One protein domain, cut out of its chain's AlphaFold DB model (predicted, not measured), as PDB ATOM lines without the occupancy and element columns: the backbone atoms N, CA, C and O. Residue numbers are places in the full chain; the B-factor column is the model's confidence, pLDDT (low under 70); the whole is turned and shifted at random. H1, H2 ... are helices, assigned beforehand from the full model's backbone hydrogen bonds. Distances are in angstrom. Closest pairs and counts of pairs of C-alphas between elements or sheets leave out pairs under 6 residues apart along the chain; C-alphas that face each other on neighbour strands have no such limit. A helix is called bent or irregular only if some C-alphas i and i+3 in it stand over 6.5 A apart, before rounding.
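AT A GLANCE: This is residues 3 to 141 of the 315 residues of an uncharacterized protein of Firmicutes bacterium CAG:884 (UniProt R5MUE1). Two crossed layers of three helices each: H2, H1 and H6 lie side by side in one, and H3, H4 and H5 in the other, with H4 near the middle of the whole. H1 to H5 form an up-and-down bundle, each running against the one before it, and H6 is added alongside H1. Residues 68 to 73, of which 73 belongs to H4, stick out. The printed part has 139 residues with six named helices, H1 to H6 in chain order, and no named strand; its class is all helix. It is compact, with a radius of gyration of the C-alphas of 15.0 A, and spans 41 by 37 by 26 A.

HOW THE PARTS SIT: H1, residues 3 to 25, and H2, residues 28 to 44, form a helical hairpin at a shallow tilt of 32 degrees; their closest C-alphas, of Lys 11 and Leu 35, are 7.3 A apart. H2 forms another with H3, residues 54 to 66, at 34 degrees, a shallow tilt only just short of steep; the closest C-alphas, of Val 41 and Ile 58, are 6.0 A apart. H3 and H4, residues 73 to 88, are a hairpin at 21 degrees, closest at the C-alphas of Val 66 and Gln 75, 5.9 A. H2 and H4 only just touch, with 3 pairs of C-alphas within 8 A, the closest being Val 31 and Ile 78, 7.4 A. H4 and H5, residues 97 to 112, are a hairpin at 7 degrees, with the C-alphas of Tyr 84 and Ile 100 closest at 7.5 A. H1 touches H5 with residues 21 to 25 alone, at a steep tilt of 44 degrees; the C-alphas of Ile 21 and Lys 108 are closest, 7.1 A. H6, residues 119 to 139, touches H1 at a shallow tilt of 3 degrees, opposite ways, with the C-alphas of Asn 13 and Asn 130 closest, 6.9 A. H6 touches H5 with residues 119 to 124 alone, at a steep tilt of 47 degrees; the C-alphas of Val 101 and Glu 120 are closest, 6.0 A. H3 is apart from H1, H5 and H6. In H2, H5 and H6 every O i to N i+4 pair is within hydrogen-bond range; in H1 it is 17 of 19, in H3 7 of 9 and in H4 8 of 12.

IN THESE COORDINATES: H1 begins at C-alpha 3, (162.560, 233.669, 72.527), and measures 31.4 A; it has a kink of 51 degrees near residue 19 and is irregular, with C-alphas 21 and 24 9.4 A apart. H2 measures 22.5 A, H3 18.6 A, H4 23.9 A and H5 20.8 A. H6 measures 30.0 A and ends at C-alpha 139, (168.413, 245.361, 68.464).

THE WHOLE: The C-alphas of Glu 71 and Phe 141 are the two farthest apart, 47.1 A. The printed part has no cut; the link from H1 to H2 is tight and the other links are short. Mean pLDDT of the printed part is 92.2, with residues 68 to 71 under 70.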
ATOM      1  N   GLY A   3     163.214 233.655  71.212       85.88
ATOM      2  CA  GLY A   3     162.560 233.669  72.527       85.88
ATOM      3  C   GLY A   3     163.323 232.866  73.582       85.88
ATOM      4  O   GLY A   3     163.606 233.369  74.666       85.88
ATOM      5  N   GLN A   4     163.725 231.637  73.252       89.06
ATOM      6  CA  GLN A   4     164.432 230.765  74.193       89.06
ATOM      7  C   GLN A   4     165.808 231.313  74.578       89.06
ATOM      8  O   GLN A   4     166.155 231.296  75.753       89.06
ATOM      9  N   GLU A   5     166.576 231.839  73.626       90.19
ATOM     10  CA  GLU A   5     167.875 232.460  73.914       90.19
ATOM     11  C   GLU A   5     167.735 233.672  74.845       90.19
ATOM     12  O   GLU A   5     168.498 233.795  75.806       90.19
ATOM     13  N   TYR A   6     166.731 234.527  74.619       92.44
ATOM     14  CA  TYR A   6     166.445 235.666  75.494       92.44
ATOM     15  C   TYR A   6     166.047 235.228  76.913       92.44
ATOM     16  O   TYR A   6     166.514 235.793  77.909       92.44
ATOM     17  N   ILE A   7     165.197 234.204  77.024       93.44
ATOM     18  CA  ILE A   7     164.741 233.663  78.310       93.44
ATOM     19  C   ILE A   7     165.911 233.024  79.069       93.44
ATOM     20  O   ILE A   7     166.076 233.278  80.262       93.44
ATOM     21  N   GLU A   8     166.763 232.249  78.396       93.12
ATOM     22  CA  GLU A   8     167.963 231.655  79.002       93.12
ATOM     23  C   GLU A   8     168.962 232.719  79.464       93.12
ATOM     24  O   GLU A   8     169.552 232.595  80.539       93.12
ATOM     25  N   PHE A   9     169.119 233.800  78.698       92.50
ATOM     26  CA  PHE A   9     169.904 234.955  79.123       92.50
ATOM     27  C   PHE A   9     169.339 235.577  80.408       92.50
ATOM     28  O   PHE A   9     170.071 235.810  81.369       92.50
ATOM     29  N   SER A  10     168.022 235.777  80.464       94.56
ATOM     30  CA  SER A  10     167.352 236.350  81.635       94.56
ATOM     31  C   SER A  10     167.474 235.451  82.867       94.56
ATOM     32  O   SER A  10     167.818 235.945  83.939       94.56
ATOM     33  N   LYS A  11     167.316 234.128  82.719       96.44
ATOM     34  CA  LYS A  11     167.549 233.155  83.803       96.44
ATOM     35  C   LYS A  11     168.959 233.259  84.380       96.44
ATOM     36  O   LYS A  11     169.113 233.328  85.599       96.44
ATOM     37  N   LYS A  12     169.983 233.285  83.518       96.44
ATOM     38  CA  LYS A  12     171.390 233.386  83.945       96.44
ATOM     39  C   LYS A  12     171.639 234.663  84.741       96.44
ATOM     40  O   LYS A  12     172.181 234.585  85.840       96.44
ATOM     41  N   ASN A  13     171.155 235.798  84.247       96.50
ATOM     42  CA  ASN A  13     171.304 237.078  84.935       96.50
ATOM     43  C   ASN A  13     170.614 237.082  86.302       96.50
ATOM     44  O   ASN A  13     171.189 237.555  87.276       96.50
ATOM     45  N   ILE A  14     169.399 236.531  86.394       97.31
ATOM     46  CA  ILE A  14     168.664 236.453  87.662       97.31
ATOM     47  C   ILE A  14     169.434 235.608  88.681       97.31
ATOM     48  O   ILE A  14     169.573 236.014  89.834       97.31
ATOM     49  N   ILE A  15     169.996 234.472  88.260       97.50
ATOM     50  CA  ILE A  15     170.848 233.637  89.117       97.50
ATOM     51  C   ILE A  15     172.081 234.416  89.593       97.50
ATOM     52  O   ILE A  15     172.436 234.326  90.767       97.50
ATOM     53  N   GLU A  16     172.736 235.177  88.713       97.50
ATOM     54  CA  GLU A  16     173.884 236.019  89.081       97.50
ATOM     55  C   GLU A  16     173.502 237.086  90.115       97.50
ATOM     56  O   GLU A  16     174.212 237.239  91.110       97.50
ATOM     57  N   TYR A  17     172.350 237.747  89.951       97.88
ATOM     58  CA  TYR A  17     171.836 238.693  90.945       97.88
ATOM     59  C   TYR A  17     171.616 238.016  92.299       97.88
ATOM     60  O   TYR A  17     172.089 238.515  93.317       97.88
ATOM     61  N   PHE A  18     170.950 236.858  92.328       97.38
ATOM     62  CA  PHE A  18     170.720 236.135  93.580       97.38
ATOM     63  C   PHE A  18     172.016 235.710  94.258       97.38
ATOM     64  O   PHE A  18     172.129 235.859  95.471       97.38
ATOM     65  N   LYS A  19     173.002 235.216  93.503       96.94
ATOM     66  CA  LYS A  19     174.315 234.853  94.056       96.94
ATOM     67  C   LYS A  19     175.010 236.050  94.696       96.94
ATOM     68  O   LYS A  19     175.532 235.915  95.799       96.94
ATOM     69  N   LEU A  20     174.979 237.210  94.040       97.06
ATOM     70  CA  LEU A  20     175.598 238.433  94.551       97.06
ATOM     71  C   LEU A  20     174.872 238.984  95.793       97.06
ATOM     72  O   LEU A  20     175.501 239.452  96.741       97.06
ATOM     73  N   ILE A  21     173.538 238.916  95.818       96.88
ATOM     74  CA  ILE A  21     172.733 239.419  96.940       96.88
ATOM     75  C   ILE A  21     172.847 238.490  98.157       96.88
ATOM     76  O   ILE A  21     173.084 238.965  99.269       96.88
ATOM     77  N   LEU A  22     172.699 237.179  97.952       95.50
ATOM     78  CA  LEU A  22     172.595 236.190  99.028       95.50
ATOM     79  C   LEU A  22     173.944 235.649  99.516       95.50
ATOM     80  O   LEU A  22     174.026 235.219 100.663       95.50
ATOM     81  N   GLU A  23     174.991 235.652  98.686       94.81
ATOM     82  CA  GLU A  23     176.320 235.111  99.018       94.81
ATOM     83  C   GLU A  23     176.243 233.721  99.685       94.81
ATOM     84  O   GLU A  23     175.699 232.777  99.115       94.81
ATOM     85  N   LYS A  24     176.741 233.589 100.922       93.94
ATOM     86  CA  LYS A  24     176.706 232.352 101.716       93.94
ATOM     87  C   LYS A  24     175.296 231.872 102.081       93.94
ATOM     88  O   LYS A  24     175.145 230.723 102.470       93.94
ATOM     89  N   LYS A  25     174.271 232.724 101.955       93.31
ATOM     90  CA  LYS A  25     172.849 232.370 102.118       93.31
ATOM     91  C   LYS A  25     172.181 231.968 100.796       93.31
ATOM     92  O   LYS A  25     170.961 231.852 100.732       93.31
ATOM     93  N   TYR A  26     172.942 231.810  99.711       95.38
ATOM     94  CA  TYR A  26     172.391 231.397  98.424       95.38
ATOM     95  C   TYR A  26     171.952 229.929  98.461       95.38
ATOM     96  O   TYR A  26     172.777 229.014  98.466       95.38
ATOM     97  N   ASN A  27     170.642 229.709  98.393       93.69
ATOM     98  CA  ASN A  27     170.054 228.384  98.264       93.69
ATOM     99  C   ASN A  27     169.690 228.096  96.809       93.69
ATOM    100  O   ASN A  27     168.715 228.622  96.268       93.69
ATOM    101  N   LYS A  28     170.497 227.250  96.164       94.44
ATOM    102  CA  LYS A  28     170.343 226.932  94.742       94.44
ATOM    103  C   LYS A  28     168.984 226.309  94.434       94.44
ATOM    104  O   LYS A  28     168.379 226.681  93.436       94.44
ATOM    105  N   GLU A  29     168.536 225.357  95.244       92.25
ATOM    106  CA  GLU A  29     167.303 224.609  94.987       92.25
ATOM    107  C   GLU A  29     166.086 225.535  95.039       92.25
ATOM    108  O   GLU A  29     165.319 225.622  94.077       92.25
ATOM    109  N   LEU A  30     165.980 226.314  96.114       90.44
ATOM    110  CA  LEU A  30     164.888 227.255  96.320       90.44
ATOM    111  C   LEU A  30     164.874 228.373  95.266       90.44
ATOM    112  O   LEU A  30     163.823 228.666  94.692       90.44
ATOM    113  N   VAL A  31     166.034 228.968  94.959       94.00
ATOM    114  CA  VAL A  31     166.139 229.998  93.910       94.00
ATOM    115  C   VAL A  31     165.727 229.436  92.552       94.00
ATOM    116  O   VAL A  31     165.009 230.111  91.820       94.00
ATOM    117  N   LEU A  32     166.135 228.210  92.207       94.81
ATOM    118  CA  LEU A  32     165.755 227.594  90.935       94.81
ATOM    119  C   LEU A  32     164.258 227.263  90.871       94.81
ATOM    120  O   LEU A  32     163.656 227.489  89.824       94.81
ATOM    121  N   LYS A  33     163.637 226.807  91.969       92.75
ATOM    122  CA  LYS A  33     162.182 226.556  92.038       92.75
ATOM    123  C   LYS A  33     161.376 227.843  91.822       92.75
ATOM    124  O   LYS A  33     160.431 227.878  91.029       92.75
ATOM    125  N   LEU A  34     161.780 228.920  92.495       92.50
ATOM    126  CA  LEU A  34     161.172 230.241  92.339       92.50
ATOM    127  C   LEU A  34     161.417 230.805  90.932       92.50
ATOM    128  O   LEU A  34     160.490 231.296  90.297       92.50
ATOM    129  N   LEU A  35     162.635 230.686  90.401       95.75
ATOM    130  CA  LEU A  35     162.960 231.127  89.044       95.75
ATOM    131  C   LEU A  35     162.154 230.375  87.981       95.75
ATOM    132  O   LEU A  35     161.651 231.006  87.058       95.75
ATOM    133  N   ASP A  36     161.995 229.059  88.094       95.19
ATOM    134  CA  ASP A  36     161.174 228.283  87.157       95.19
ATOM    135  C   ASP A  36     159.719 228.779  87.144       95.19
ATOM    136  O   ASP A  36     159.162 229.064  86.081       95.19
ATOM    137  N   THR A  37     159.142 228.996  88.330       94.62
ATOM    138  CA  THR A  37     157.791 229.558  88.482       94.62
ATOM    139  C   THR A  37     157.701 230.954  87.867       94.62
ATOM    140  O   THR A  37     156.789 231.238  87.090       94.62
ATOM    141  N   TYR A  38     158.684 231.810  88.146       95.38
ATOM    142  CA  TYR A  38     158.773 233.150  87.582       95.38
ATOM    143  C   TYR A  38     158.780 233.129  86.051       95.38
ATOM    144  O   TYR A  38     158.000 233.843  85.427       95.38
ATOM    145  N   ILE A  39     159.610 232.280  85.437       95.50
ATOM    146  CA  ILE A  39     159.706 232.169  83.978       95.50
ATOM    147  C   ILE A  39     158.398 231.649  83.370       95.50
ATOM    148  O   ILE A  39     157.961 232.175  82.347       95.50
ATOM    149  N   LYS A  40     157.747 230.664  84.000       94.38
ATOM    150  CA  LYS A  40     156.443 230.135  83.562       94.38
ATOM    151  C   LYS A  40     155.353 231.200  83.554       94.38
ATOM    152  O   LYS A  40     154.618 231.310  82.575       94.38
ATOM    153  N   VAL A  41     155.266 232.004  84.612       93.62
ATOM    154  CA  VAL A  41     154.269 233.083  84.693       93.62
ATOM    155  C   VAL A  41     154.618 234.207  83.724       93.62
ATOM    156  O   VAL A  41     153.755 234.678  82.991       93.62
ATOM    157  N   ARG A  42     155.880 234.638  83.719       92.75
ATOM    158  CA  ARG A  42     156.317 235.820  82.982       92.75
ATOM    159  C   ARG A  42     156.430 235.590  81.481       92.75
ATOM    160  O   ARG A  42     155.988 236.418  80.713       92.75
ATOM    161  N   TYR A  43     157.113 234.546  81.036       93.62
ATOM    162  CA  TYR A  43     157.451 234.422  79.615       93.62
ATOM    163  C   TYR A  43     156.529 233.470  78.870       93.62
ATOM    164  O   TYR A  43     156.415 233.584  77.659       93.62
ATOM    165  N   TYR A  44     155.878 232.545  79.570       91.44
ATOM    166  CA  TYR A  44     155.026 231.540  78.936       91.44
ATOM    167  C   TYR A  44     153.536 231.746  79.197       91.44
ATOM    168  O   TYR A  44     152.735 231.036  78.598       91.44
ATOM    169  N   ASN A  45     153.167 232.688  80.079       89.19
ATOM    170  CA  ASN A  45     151.792 232.887  80.548       89.19
ATOM    171  C   ASN A  45     151.103 231.547  80.883       89.19
ATOM    172  O   ASN A  45     149.962 231.296  80.509       89.19
ATOM    173  N   TYR A  46     151.857 230.652  81.530       90.88
ATOM    174  CA  TYR A  46     151.504 229.236  81.655       90.88
ATOM    175  C   TYR A  46     150.285 228.994  82.554       90.88
ATOM    176  O   TYR A  46     149.574 228.005  82.406       90.88
ATOM    177  N   TYR A  47     150.060 229.889  83.512       90.75
ATOM    178  CA  TYR A  47     148.989 229.767  84.487       90.75
ATOM    179  C   TYR A  47     147.841 230.729  84.185       90.75
ATOM    180  O   TYR A  47     148.018 231.768  83.551       90.75
ATOM    181  N   GLU A  48     146.666 230.421  84.729       89.56
ATOM    182  CA  GLU A  48     145.488 231.279  84.629       89.56
ATOM    183  C   GLU A  48     145.775 232.697  85.159       89.56
ATOM    184  O   GLU A  48     146.377 232.883  86.219       89.56
ATOM    185  N   THR A  49     145.335 233.730  84.445       89.06
ATOM    186  CA  THR A  49     145.562 235.113  84.875       89.06
ATOM    187  C   THR A  49     144.705 235.445  86.099       89.06
ATOM    188  O   THR A  49     143.490 235.592  85.993       89.06
ATOM    189  N   LYS A  50     145.338 235.618  87.267       91.44
ATOM    190  CA  LYS A  50     144.665 236.021  88.516       91.44
ATOM    191  C   LYS A  50     144.594 237.533  88.698       91.44
ATOM    192  O   LYS A  50     143.730 238.028  89.414       91.44
ATOM    193  N   SER A  51     145.476 238.282  88.037       90.25
ATOM    194  CA  SER A  51     145.437 239.745  87.989       90.25
ATOM    195  C   SER A  51     145.903 240.260  86.633       90.25
ATOM    196  O   SER A  51     146.854 239.733  86.063       90.25
ATOM    197  N   ARG A  52     145.273 241.334  86.138       86.69
ATOM    198  CA  ARG A  52     145.734 242.047  84.930       86.69
ATOM    199  C   ARG A  52     147.067 242.764  85.146       86.69
ATOM    200  O   ARG A  52     147.751 243.080  84.182       86.69
ATOM    201  N   ASN A  53     147.423 243.058  86.397       90.81
ATOM    202  CA  ASN A  53     148.709 243.651  86.738       90.81
ATOM    203  C   ASN A  53     149.774 242.544  86.825       90.81
ATOM    204  O   ASN A  53     149.661 241.641  87.658       90.81
ATOM    205  N   ALA A  54     150.807 242.627  85.982       90.44
ATOM    206  CA  ALA A  54     151.829 241.590  85.859       90.44
ATOM    207  C   ALA A  54     152.594 241.329  87.167       90.44
ATOM    208  O   ALA A  54     152.766 240.173  87.546       90.44
ATOM    209  N   GLU A  55     152.985 242.381  87.897       92.81
ATOM    210  CA  GLU A  55     153.645 242.262  89.208       92.81
ATOM    211  C   GLU A  55     152.773 241.472  90.193       92.81
ATOM    212  O   GLU A  55     153.241 240.538  90.841       92.81
ATOM    213  N   THR A  56     151.484 241.802  90.267       92.75
ATOM    214  CA  THR A  56     150.531 241.133  91.160       92.75
ATOM    215  C   THR A  56     150.338 239.669  90.769       92.75
ATOM    216  O   THR A  56     150.330 238.799  91.640       92.75
ATOM    217  N   ASN A  57     150.209 239.385  89.471       93.06
ATOM    218  CA  ASN A  57     150.020 238.026  88.964       93.06
ATOM    219  C   ASN A  57     151.256 237.149  89.220       93.06
ATOM    220  O   ASN A  57     151.129 236.035  89.722       93.06
ATOM    221  N   ILE A  58     152.456 237.671  88.951       93.56
ATOM    222  CA  ILE A  58     153.721 236.991  89.257       93.56
ATOM    223  C   ILE A  58     153.825 236.725  90.758       93.56
ATOM    224  O   ILE A  58     154.041 235.587  91.169       93.56
ATOM    225  N   ASN A  59     153.599 237.743  91.592       92.25
ATOM    226  CA  ASN A  59     153.675 237.596  93.043       92.25
ATOM    227  C   ASN A  59     152.671 236.573  93.591       92.25
ATOM    228  O   ASN A  59     153.000 235.882  94.551       92.25
ATOM    229  N   TYR A  60     151.478 236.447  93.002       93.06
ATOM    230  CA  TYR A  60     150.500 235.433  93.403       93.06
ATOM    231  C   TYR A  60     151.082 234.018  93.289       93.06
ATOM    232  O   TYR A  60     151.098 233.285  94.275       93.06
ATOM    233  N   TYR A  61     151.610 233.658  92.118       92.31
ATOM    234  CA  TYR A  61     152.153 232.319  91.870       92.31
ATOM    235  C   TYR A  61     153.452 232.062  92.629       92.31
ATOM    236  O   TYR A  61     153.645 230.983  93.182       92.31
ATOM    237  N   MET A  62     154.312 233.073  92.736       90.50
ATOM    238  CA  MET A  62     155.548 232.970  93.508       90.50
ATOM    239  C   MET A  62     155.273 232.756  95.004       90.50
ATOM    240  O   MET A  62     155.977 231.981  95.646       90.50
ATOM    241  N   LYS A  63     154.218 233.374  95.559       89.06
ATOM    242  CA  LYS A  63     153.797 233.144  96.951       89.06
ATOM    243  C   LYS A  63     153.323 231.718  97.199       89.06
ATOM    244  O   LYS A  63     153.595 231.206  98.276       89.06
ATOM    245  N   GLN A  64     152.655 231.073  96.240       87.50
ATOM    246  CA  GLN A  64     152.194 229.689  96.417       87.50
ATOM    247  C   GLN A  64     153.364 228.745  96.720       87.50
ATOM    248  O   GLN A  64     153.262 227.932  97.627       87.50
ATOM    249  N   ILE A  65     154.505 228.938  96.049       83.06
ATOM    250  CA  ILE A  65     155.729 228.154  96.275       83.06
ATOM    251  C   ILE A  65     156.299 228.346  97.686       83.06
ATOM    252  O   ILE A  65     156.848 227.414  98.263       83.06
ATOM    253  N   VAL A  66     156.185 229.557  98.230       80.19
ATOM    254  CA  VAL A  66     156.739 229.961  99.537       80.19
ATOM    255  C   VAL A  66     155.784 229.621 100.685       80.19
ATOM    256  O   VAL A  66     156.198 229.486 101.828       80.19
ATOM    257  N   MET A  67     154.485 229.506 100.407       71.06
ATOM    258  CA  MET A  67     153.460 229.194 101.406       71.06
ATOM    259  C   MET A  67     153.304 227.693 101.676       71.06
ATOM    260  O   MET A  67     152.535 227.338 102.571       71.06
ATOM    261  N   GLU A  68     154.026 226.832 100.950       68.00
ATOM    262  CA  GLU A  68     154.097 225.391 101.228       68.00
ATOM    263  C   GLU A  68     154.669 225.107 102.632       68.00
ATOM    264  O   GLU A  68     154.266 224.128 103.257       68.00
ATOM    265  N   ASP A  69     155.520 225.993 103.169       67.25
ATOM    266  CA  ASP A  69     156.068 225.914 104.529       67.25
ATOM    267  C   ASP A  69     156.106 227.304 105.200       67.25
ATOM    268  O   ASP A  69     157.031 228.101 105.030       67.25
ATOM    269  N   LYS A  70     155.061 227.623 105.978       60.09
ATOM    270  CA  LYS A  70     154.864 228.956 106.587       60.09
ATOM    271  C   LYS A  70     155.927 229.339 107.627       60.09
ATOM    272  O   LYS A  70     156.036 230.528 107.954       60.09
ATOM    273  N   GLU A  71     156.693 228.379 108.139       63.75
ATOM    274  CA  GLU A  71     157.716 228.613 109.166       63.75
ATOM    275  C   GLU A  71     159.123 228.796 108.584       63.75
ATOM    276  O   GLU A  71     160.051 229.173 109.299       63.75
ATOM    277  N   ASN A  72     159.291 228.628 107.270       80.31
ATOM    278  CA  ASN A  72     160.595 228.731 106.640       80.31
ATOM    279  C   ASN A  72     161.019 230.197 106.401       80.31
ATOM    280  O   ASN A  72     160.720 230.816 105.375       80.31
ATOM    281  N   GLU A  73     161.739 230.771 107.368       83.19
ATOM    282  CA  GLU A  73     162.272 232.141 107.291       83.19
ATOM    283  C   GLU A  73     163.223 232.361 106.105       83.19
ATOM    284  O   GLU A  73     163.238 233.442 105.516       83.19
ATOM    285  N   GLU A  74     163.976 231.342 105.688       85.38
ATOM    286  CA  GLU A  74     164.842 231.419 104.507       85.38
ATOM    287  C   GLU A  74     164.015 231.619 103.227       85.38
ATOM    288  O   GLU A  74     164.323 232.500 102.417       85.38
ATOM    289  N   GLN A  75     162.910 230.882 103.073       86.00
ATOM    290  CA  GLN A  75     161.992 231.045 101.942       86.00
ATOM    291  C   GLN A  75     161.411 232.453 101.868       86.00
ATOM    292  O   GLN A  75     161.419 233.067 100.796       86.00
ATOM    293  N   LYS A  76     160.970 233.004 103.005       86.75
ATOM    294  CA  LYS A  76     160.478 234.389 103.077       86.75
ATOM    295  C   LYS A  76     161.564 235.382 102.679       86.75
ATOM    296  O   LYS A  76     161.285 236.324 101.935       86.75
ATOM    297  N   GLN A  77     162.800 235.155 103.128       89.81
ATOM    298  CA  GLN A  77     163.910 236.052 102.837       89.81
ATOM    299  C   GLN A  77     164.279 236.075 101.350       89.81
ATOM    300  O   GLN A  77     164.472 237.155 100.787       89.81
ATOM    301  N   ILE A  78     164.347 234.907 100.703       90.06
ATOM    302  CA  ILE A  78     164.632 234.804  99.264       90.06
ATOM    303  C   ILE A  78     163.462 235.350  98.438       90.06
ATOM    304  O   ILE A  78     163.675 236.080  97.466       90.06
ATOM    305  N   PHE A  79     162.224 235.068  98.845       90.38
ATOM    306  CA  PHE A  79     161.036 235.614  98.196       90.38
ATOM    307  C   PHE A  79     160.991 237.145  98.250       90.38
ATOM    308  O   PHE A  79     160.674 237.787  97.248       90.38
ATOM    309  N   TYR A  80     161.371 237.749  99.380       90.88
ATOM    310  CA  TYR A  80     161.454 239.204  99.494       90.88
ATOM    311  C   TYR A  80     162.422 239.805  98.472       90.88
ATOM    312  O   TYR A  80     162.123 240.840  97.886       90.88
ATOM    313  N   ILE A  81     163.552 239.146  98.200       92.38
ATOM    314  CA  ILE A  81     164.523 239.613  97.201       92.38
ATOM    315  C   ILE A  81     163.943 239.542  95.783       92.38
ATOM    316  O   ILE A  81     164.246 240.395  94.948       92.38
ATOM    317  N   PHE A  82     163.058 238.580  95.513       91.25
ATOM    318  CA  PHE A  82     162.421 238.416  94.205       91.25
ATOM    319  C   PHE A  82     161.644 239.656  93.749       91.25
ATOM    320  O   PHE A  82     161.591 239.932  92.550       91.25
ATOM    321  N   LYS A  83     161.117 240.463  94.680       90.19
ATOM    322  CA  LYS A  83     160.463 241.737  94.338       90.19
ATOM    323  C   LYS A  83     161.407 242.678  93.578       90.19
ATOM    324  O   LYS A  83     160.956 243.442  92.731       90.19
ATOM    325  N   TYR A  84     162.713 242.610  93.853       94.81
ATOM    326  CA  TYR A  84     163.706 243.451  93.194       94.81
ATOM    327  C   TYR A  84     164.079 242.939  91.800       94.81
ATOM    328  O   TYR A  84     164.378 243.729  90.908       94.81
ATOM    329  N   ILE A  85     163.972 241.627  91.576       95.38
ATOM    330  CA  ILE A  85     164.154 241.018  90.252       95.38
ATOM    331  C   ILE A  85     163.136 241.564  89.247       95.38
ATOM    332  O   ILE A  85     163.455 241.713  88.070       95.38
ATOM    333  N   LEU A  86     161.937 241.935  89.708       94.94
ATOM    334  CA  LEU A  86     160.925 242.571  88.864       94.94
ATOM    335  C   LEU A  86     161.422 243.888  88.248       94.94
ATOM    336  O   LEU A  86     161.082 244.171  87.103       94.94
ATOM    337  N   TYR A  87     162.262 244.649  88.960       95.06
ATOM    338  CA  TYR A  87     162.920 245.831  88.399       95.06
ATOM    339  C   TYR A  87     164.017 245.442  87.402       95.06
ATOM    340  O   TYR A  87     164.023 245.922  86.277       95.06
ATOM    341  N   PHE A  88     164.919 244.530  87.782       95.12
ATOM    342  CA  PHE A  88     166.107 244.186  86.976       95.12
ATOM    343  C   PHE A  88     165.806 243.403  85.698       95.12
ATOM    344  O   PHE A  88     166.654 243.272  84.811       95.12
ATOM    345  N   ASP A  89     164.619 242.814  85.627       93.62
ATOM    346  CA  ASP A  89     164.127 242.137  84.443       93.62
ATOM    347  C   ASP A  89     163.068 242.998  83.721       93.62
ATOM    348  O   ASP A  89     162.436 242.513  82.799       93.62
ATOM    349  N   ASN A  90     162.873 244.276  84.068       90.38
ATOM    350  CA  ASN A  90     161.951 245.216  83.402       90.38
ATOM    351  C   ASN A  90     160.451 244.863  83.480       90.38
ATOM    352  O   ASN A  90     159.677 245.315  82.643       90.38
ATOM    353  N   VAL A  91     160.004 244.086  84.475       92.50
ATOM    354  CA  VAL A  91     158.554 243.976  84.768       92.50
ATOM    355  C   VAL A  91     158.038 245.297  85.333       92.50
ATOM    356  O   VAL A  91     156.903 245.695  85.083       92.50
ATOM    357  N   LYS A  92     158.878 245.961  86.133       91.50
ATOM    358  CA  LYS A  92     158.564 247.211  86.808       91.50
ATOM    359  C   LYS A  92     159.608 248.270  86.454       91.50
ATOM    360  O   LYS A  92     160.800 247.985  86.581       91.50
ATOM    361  N   PRO A  93     159.195 249.482  86.048       90.75
ATOM    362  CA  PRO A  93     160.140 250.564  85.831       90.75
ATOM    363  C   PRO A  93     160.752 251.015  87.163       90.75
ATOM    364  O   PRO A  93     160.121 250.927  88.219       90.75
ATOM    365  N   TYR A  94     161.974 251.526  87.102       92.31
ATOM    366  CA  TYR A  94     162.611 252.241  88.200       92.31
ATOM    367  C   TYR A  94     163.162 253.569  87.673       92.31
ATOM    368  O   TYR A  94     163.739 253.614  86.588       92.31
ATOM    369  N   ASP A  95     163.010 254.642  88.448       88.88
ATOM    370  CA  ASP A  95     163.565 255.952  88.081       88.88
ATOM    371  C   ASP A  95     165.047 256.062  88.470       88.88
ATOM    372  O   ASP A  95     165.852 256.661  87.760       88.88
ATOM    373  N   ASP A  96     165.424 255.449  89.598       94.56
ATOM    374  CA  ASP A  96     166.790 255.463  90.116       94.56
ATOM    375  C   ASP A  96     167.221 254.074  90.607       94.56
ATOM    376  O   ASP A  96     166.833 253.614  91.686       94.56
ATOM    377  N   LEU A  97     168.091 253.425  89.825       96.50
ATOM    378  CA  LEU A  97     168.686 252.134  90.176       96.50
ATOM    379  C   LEU A  97     169.445 252.193  91.507       96.50
ATOM    380  O   LEU A  97     169.442 251.215  92.251       96.50
ATOM    381  N   LYS A  98     170.088 253.324  91.831       96.88
ATOM    382  CA  LYS A  98     170.860 253.456  93.075       96.88
ATOM    383  C   LYS A  98     169.953 253.341  94.289       96.88
ATOM    384  O   LYS A  98     170.339 252.709  95.264       96.88
ATOM    385  N   LYS A  99     168.747 253.911  94.226       96.75
ATOM    386  CA  LYS A  99     167.763 253.795  95.306       96.75
ATOM    387  C   LYS A  99     167.350 252.340  95.524       96.75
ATOM    388  O   LYS A  99     167.402 251.863  96.651       96.75
ATOM    389  N   ILE A 100     167.029 251.620  94.446       97.12
ATOM    390  CA  ILE A 100     166.679 250.193  94.518       97.12
ATOM    391  C   ILE A 100     167.827 249.377  95.125       97.12
ATOM    392  O   ILE A 100     167.607 248.544  95.998       97.12
ATOM    393  N   VAL A 101     169.063 249.632  94.696       97.75
ATOM    394  CA  VAL A 101     170.243 248.911  95.194       97.75
ATOM    395  C   VAL A 101     170.535 249.222  96.664       97.75
ATOM    396  O   VAL A 101     170.861 248.298  97.408       97.75
ATOM    397  N   LYS A 102     170.334 250.465  97.117       97.06
ATOM    398  CA  LYS A 102     170.422 250.823  98.542       97.06
ATOM    399  C   LYS A 102     169.405 250.064  99.390       97.06
ATOM    400  O   LYS A 102     169.785 249.479 100.394       97.06
ATOM    401  N   GLU A 103     168.149 249.973  98.950       96.62
ATOM    402  CA  GLU A 103     167.118 249.194  99.654       96.62
ATOM    403  C   GLU A 103     167.469 247.695  99.740       96.62
ATOM    404  O   GLU A 103     167.094 247.006 100.694       96.62
ATOM    405  N   ILE A 104     168.175 247.156  98.740       97.12
ATOM    406  CA  ILE A 104     168.691 245.780  98.785       97.12
ATOM    407  C   ILE A 104     169.849 245.680  99.779       97.12
ATOM    408  O   ILE A 104     169.892 244.719 100.548       97.12
ATOM    409  N   ASN A 105     170.768 246.647  99.788       97.25
ATOM    410  CA  ASN A 105     171.912 246.659 100.697       97.25
ATOM    411  C   ASN A 105     171.471 246.787 102.165       97.25
ATOM    412  O   ASN A 105     171.903 246.016 103.016       97.25
ATOM    413  N   GLU A 106     170.518 247.673 102.455       96.69
ATOM    414  CA  GLU A 106     169.906 247.798 103.780       96.69
ATOM    415  C   GLU A 106     169.287 246.475 104.241       96.69
ATOM    416  O   GLU A 106     169.478 246.055 105.381       96.69
ATOM    417  N   TYR A 107     168.579 245.772 103.354       96.00
ATOM    418  CA  TYR A 107     168.026 244.455 103.660       96.00
ATOM    419  C   TYR A 107     169.123 243.402 103.894       96.00
ATOM    420  O   TYR A 107     169.047 242.600 104.832       96.00
ATOM    421  N   LYS A 108     170.170 243.423 103.066       95.50
ATOM    422  CA  LYS A 108     171.334 242.538 103.154       95.50
ATOM    423  C   LYS A 108     172.056 242.696 104.504       95.50
ATOM    424  O   LYS A 108     172.313 241.697 105.176       95.50
ATOM    425  N   ILE A 109     172.262 243.924 104.968       96.19
ATOM    426  CA  ILE A 109     172.893 244.215 106.262       96.19
ATOM    427  C   ILE A 109     171.945 243.868 107.418       96.19
ATOM    428  O   ILE A 109     172.287 243.090 108.311       96.19
ATOM    429  N   ASN A 110     170.715 244.388 107.394       95.88
ATOM    430  CA  ASN A 110     169.827 244.338 108.557       95.88
ATOM    431  C   ASN A 110     169.176 242.969 108.774       95.88
ATOM    432  O   ASN A 110     169.021 242.554 109.926       95.88
ATOM    433  N   VAL A 111     168.821 242.260 107.700       94.06
ATOM    434  CA  VAL A 111     168.098 240.977 107.758       94.06
ATOM    435  C   VAL A 111     169.029 239.813 107.445       94.06
ATOM    436  O   VAL A 111     169.087 238.839 108.198       94.06
ATOM    437  N   LEU A 112     169.803 239.909 106.359       93.56
ATOM    438  CA  LEU A 112     170.690 238.811 105.977       93.56
ATOM    439  C   LEU A 112     171.966 238.758 106.825       93.56
ATOM    440  O   LEU A 112     172.564 237.681 106.890       93.56
ATOM    441  N   LYS A 113     172.325 239.843 107.524       95.25
ATOM    442  CA  LYS A 113     173.574 239.972 108.297       95.25
ATOM    443  C   LYS A 113     174.804 239.729 107.415       95.25
ATOM    444  O   LYS A 113     175.708 238.972 107.767       95.25
ATOM    445  N   LEU A 114     174.775 240.320 106.222       94.00
ATOM    446  CA  LEU A 114     175.840 240.284 105.227       94.00
ATOM    447  C   LEU A 114     176.297 241.720 104.967       94.00
ATOM    448  O   LEU A 114     175.501 242.549 104.535       94.00
ATOM    449  N   GLU A 115     177.570 242.002 105.218       92.62
ATOM    450  CA  GLU A 115     178.184 243.307 104.972       92.62
ATOM    451  C   GLU A 115     179.217 243.170 103.859       92.62
ATOM    452  O   GLU A 115     180.047 242.260 103.877       92.62
ATOM    453  N   ASN A 116     179.137 244.058 102.872       91.50
ATOM    454  CA  ASN A 116     180.079 244.126 101.766       91.50
ATOM    455  C   ASN A 116     180.079 245.557 101.206       91.50
ATOM    456  O   ASN A 116     179.094 245.999 100.617       91.50
ATOM    457  N   GLU A 117     181.189 246.272 101.382       91.12
ATOM    458  CA  GLU A 117     181.332 247.677 100.979       91.12
ATOM    459  C   GLU A 117     181.278 247.882  99.457       91.12
ATOM    460  O   GLU A 117     180.867 248.944  98.986       91.12
ATOM    461  N   THR A 118     181.659 246.877  98.661       95.50
ATOM    462  CA  THR A 118     181.666 246.974  97.192       95.50
ATOM    463  C   THR A 118     180.346 246.543  96.557       95.50
ATOM    464  O   THR A 118     180.122 246.820  95.374       95.50
ATOM    465  N   PHE A 119     179.440 245.936  97.335       97.06
ATOM    466  CA  PHE A 119     178.203 245.318  96.854       97.06
ATOM    467  C   PHE A 119     177.346 246.247  95.990       97.06
ATOM    468  O   PHE A 119     176.916 245.851  94.906       97.06
ATOM    469  N   GLU A 120     177.100 247.485  96.435       97.88
ATOM    470  CA  GLU A 120     176.230 248.405  95.693       97.88
ATOM    471  C   GLU A 120     176.790 248.700  94.296       97.88
ATOM    472  O   GLU A 120     176.071 248.627  93.296       97.88
ATOM    473  N   ASN A 121     178.093 248.985  94.212       97.81
ATOM    474  CA  ASN A 121     178.767 249.288  92.952       97.81
ATOM    475  C   ASN A 121     178.789 248.072  92.018       97.81
ATOM    476  O   ASN A 121     178.545 248.214  90.815       97.81
ATOM    477  N   GLU A 122     179.049 246.884  92.564       98.12
ATOM    478  CA  GLU A 122     179.042 245.626  91.818       98.12
ATOM    479  C   GLU A 122     177.657 245.314  91.247       98.12
ATOM    480  O   GLU A 122     177.534 245.037  90.052       98.12
ATOM    481  N   LEU A 123     176.602 245.430  92.061       98.19
ATOM    482  CA  LEU A 123     175.238 245.144  91.625       98.19
ATOM    483  C   LEU A 123     174.757 246.157  90.580       98.19
ATOM    484  O   LEU A 123     174.191 245.757  89.562       98.19
ATOM    485  N   ILE A 124     175.033 247.454  90.768       98.19
ATOM    486  CA  ILE A 124     174.704 248.492  89.775       98.19
ATOM    487  C   ILE A 124     175.375 248.190  88.435       98.19
ATOM    488  O   ILE A 124     174.731 248.273  87.384       98.19
ATOM    489  N   LYS A 125     176.673 247.861  88.456       98.12
ATOM    490  CA  LYS A 125     177.428 247.533  87.244       98.12
ATOM    491  C   LYS A 125     176.828 246.311  86.551       98.12
ATOM    492  O   LYS A 125     176.559 246.371  85.352       98.12
ATOM    493  N   LEU A 126     176.562 245.249  87.310       98.00
ATOM    494  CA  LEU A 126     176.014 243.999  86.793       98.00
ATOM    495  C   LEU A 126     174.641 244.200  86.132       98.00
ATOM    496  O   LEU A 126     174.435 243.745  85.007       98.00
ATOM    497  N   VAL A 127     173.722 244.925  86.783       97.31
ATOM    498  CA  VAL A 127     172.383 245.217  86.237       97.31
ATOM    499  C   VAL A 127     172.485 246.002  84.926       97.31
ATOM    500  O   VAL A 127     171.922 245.579  83.917       97.31
ATOM    501  N   LYS A 128     173.283 247.077  84.887       96.50
ATOM    502  CA  LYS A 128     173.457 247.895  83.672       96.50
ATOM    503  C   LYS A 128     174.094 247.127  82.516       96.50
ATOM    504  O   LYS A 128     173.698 247.283  81.360       96.50
ATOM    505  N   GLU A 129     175.098 246.300  82.800       96.94
ATOM    506  CA  GLU A 129     175.723 245.453  81.781       96.94
ATOM    507  C   GLU A 129     174.736 244.432  81.213       96.94
ATOM    508  O   GLU A 129     174.743 244.166  80.009       96.94
ATOM    509  N   ASN A 130     173.882 243.871  82.065       96.06
ATOM    510  CA  ASN A 130     172.849 242.925  81.670       96.06
ATOM    511  C   ASN A 130     171.753 243.588  80.829       96.06
ATOM    512  O   ASN A 130     171.398 243.050  79.780       96.06
ATOM    513  N   GLU A 131     171.271 244.767  81.215       93.81
ATOM    514  CA  GLU A 131     170.317 245.561  80.427       93.81
ATOM    515  C   GLU A 131     170.877 245.906  79.045       93.81
ATOM    516  O   GLU A 131     170.232 245.652  78.023       93.81
ATOM    517  N   LYS A 132     172.127 246.387  78.984       94.75
ATOM    518  CA  LYS A 132     172.802 246.694  77.716       94.75
ATOM    519  C   LYS A 132     172.918 245.460  76.820       94.75
ATOM    520  O   LYS A 132     172.732 245.561  75.606       94.75
ATOM    521  N   ARG A 133     173.214 244.291  77.399       93.44
ATOM    522  CA  ARG A 133     173.274 243.015  76.672       93.44
ATOM    523  C   ARG A 133     171.904 242.606  76.118       93.44
ATOM    524  O   ARG A 133     171.839 242.276  74.934       93.44
ATOM    525  N   LYS A 134     170.820 242.698  76.905       92.31
ATOM    526  CA  LYS A 134     169.443 242.427  76.429       92.31
ATOM    527  C   LYS A 134     169.065 243.345  75.279       92.31
ATOM    528  O   LYS A 134     168.604 242.869  74.244       92.31
ATOM    529  N   GLN A 135     169.314 244.643  75.434       91.81
ATOM    530  CA  GLN A 135     168.977 245.618  74.404       91.81
ATOM    531  C   GLN A 135     169.772 245.372  73.121       91.81
ATOM    532  O   GLN A 135     169.206 245.398  72.032       91.81
ATOM    533  N   LYS A 136     171.074 245.074  73.230       93.44
ATOM    534  CA  LYS A 136     171.910 244.732  72.073       93.44
ATOM    535  C   LYS A 136     171.393 243.489  71.348       93.44
ATOM    536  O   LYS A 136     171.368 243.484  70.122       93.44
ATOM    537  N   TYR A 137     170.980 242.462  72.091       92.62
ATOM    538  CA  TYR A 137     170.402 241.252  71.513       92.62
ATOM    539  C   TYR A 137     169.121 241.572  70.737       92.62
ATOM    540  O   TYR A 137     169.065 241.299  69.544       92.62
ATOM    541  N   LEU A 138     168.143 242.240  71.355       91.31
ATOM    542  CA  LEU A 138     166.894 242.624  70.683       91.31
ATOM    543  C   LEU A 138     167.141 243.512  69.454       91.31
ATOM    544  O   LEU A 138     166.529 243.306  68.408       91.31
ATOM    545  N   ASN A 139     168.078 244.455  69.559       90.19
ATOM    546  CA  ASN A 139     168.413 245.361  68.464       90.19
ATOM    547  C   ASN A 139     169.136 244.663  67.308       90.19
ATOM    548  O   ASN A 139     169.040 245.146  66.184       90.19
ATOM    549  N   SER A 140     169.817 243.534  67.540       90.31
ATOM    550  CA  SER A 140     170.488 242.772  66.475       90.31
ATOM    551  C   SER A 140     169.526 242.161  65.450       90.31
ATOM    552  O   SER A 140     169.955 241.794  64.361       90.31
ATOM    553  N   PHE A 141     168.230 242.105  65.773       86.25
ATOM    554  CA  PHE A 141     167.167 241.673  64.863       86.25
ATOM    555  C   PHE A 141     166.455 242.839  64.168       86.25
ATOM    556  O   PHE A 141     165.524 242.611  63.396       86.25
TER     557      PHE A 141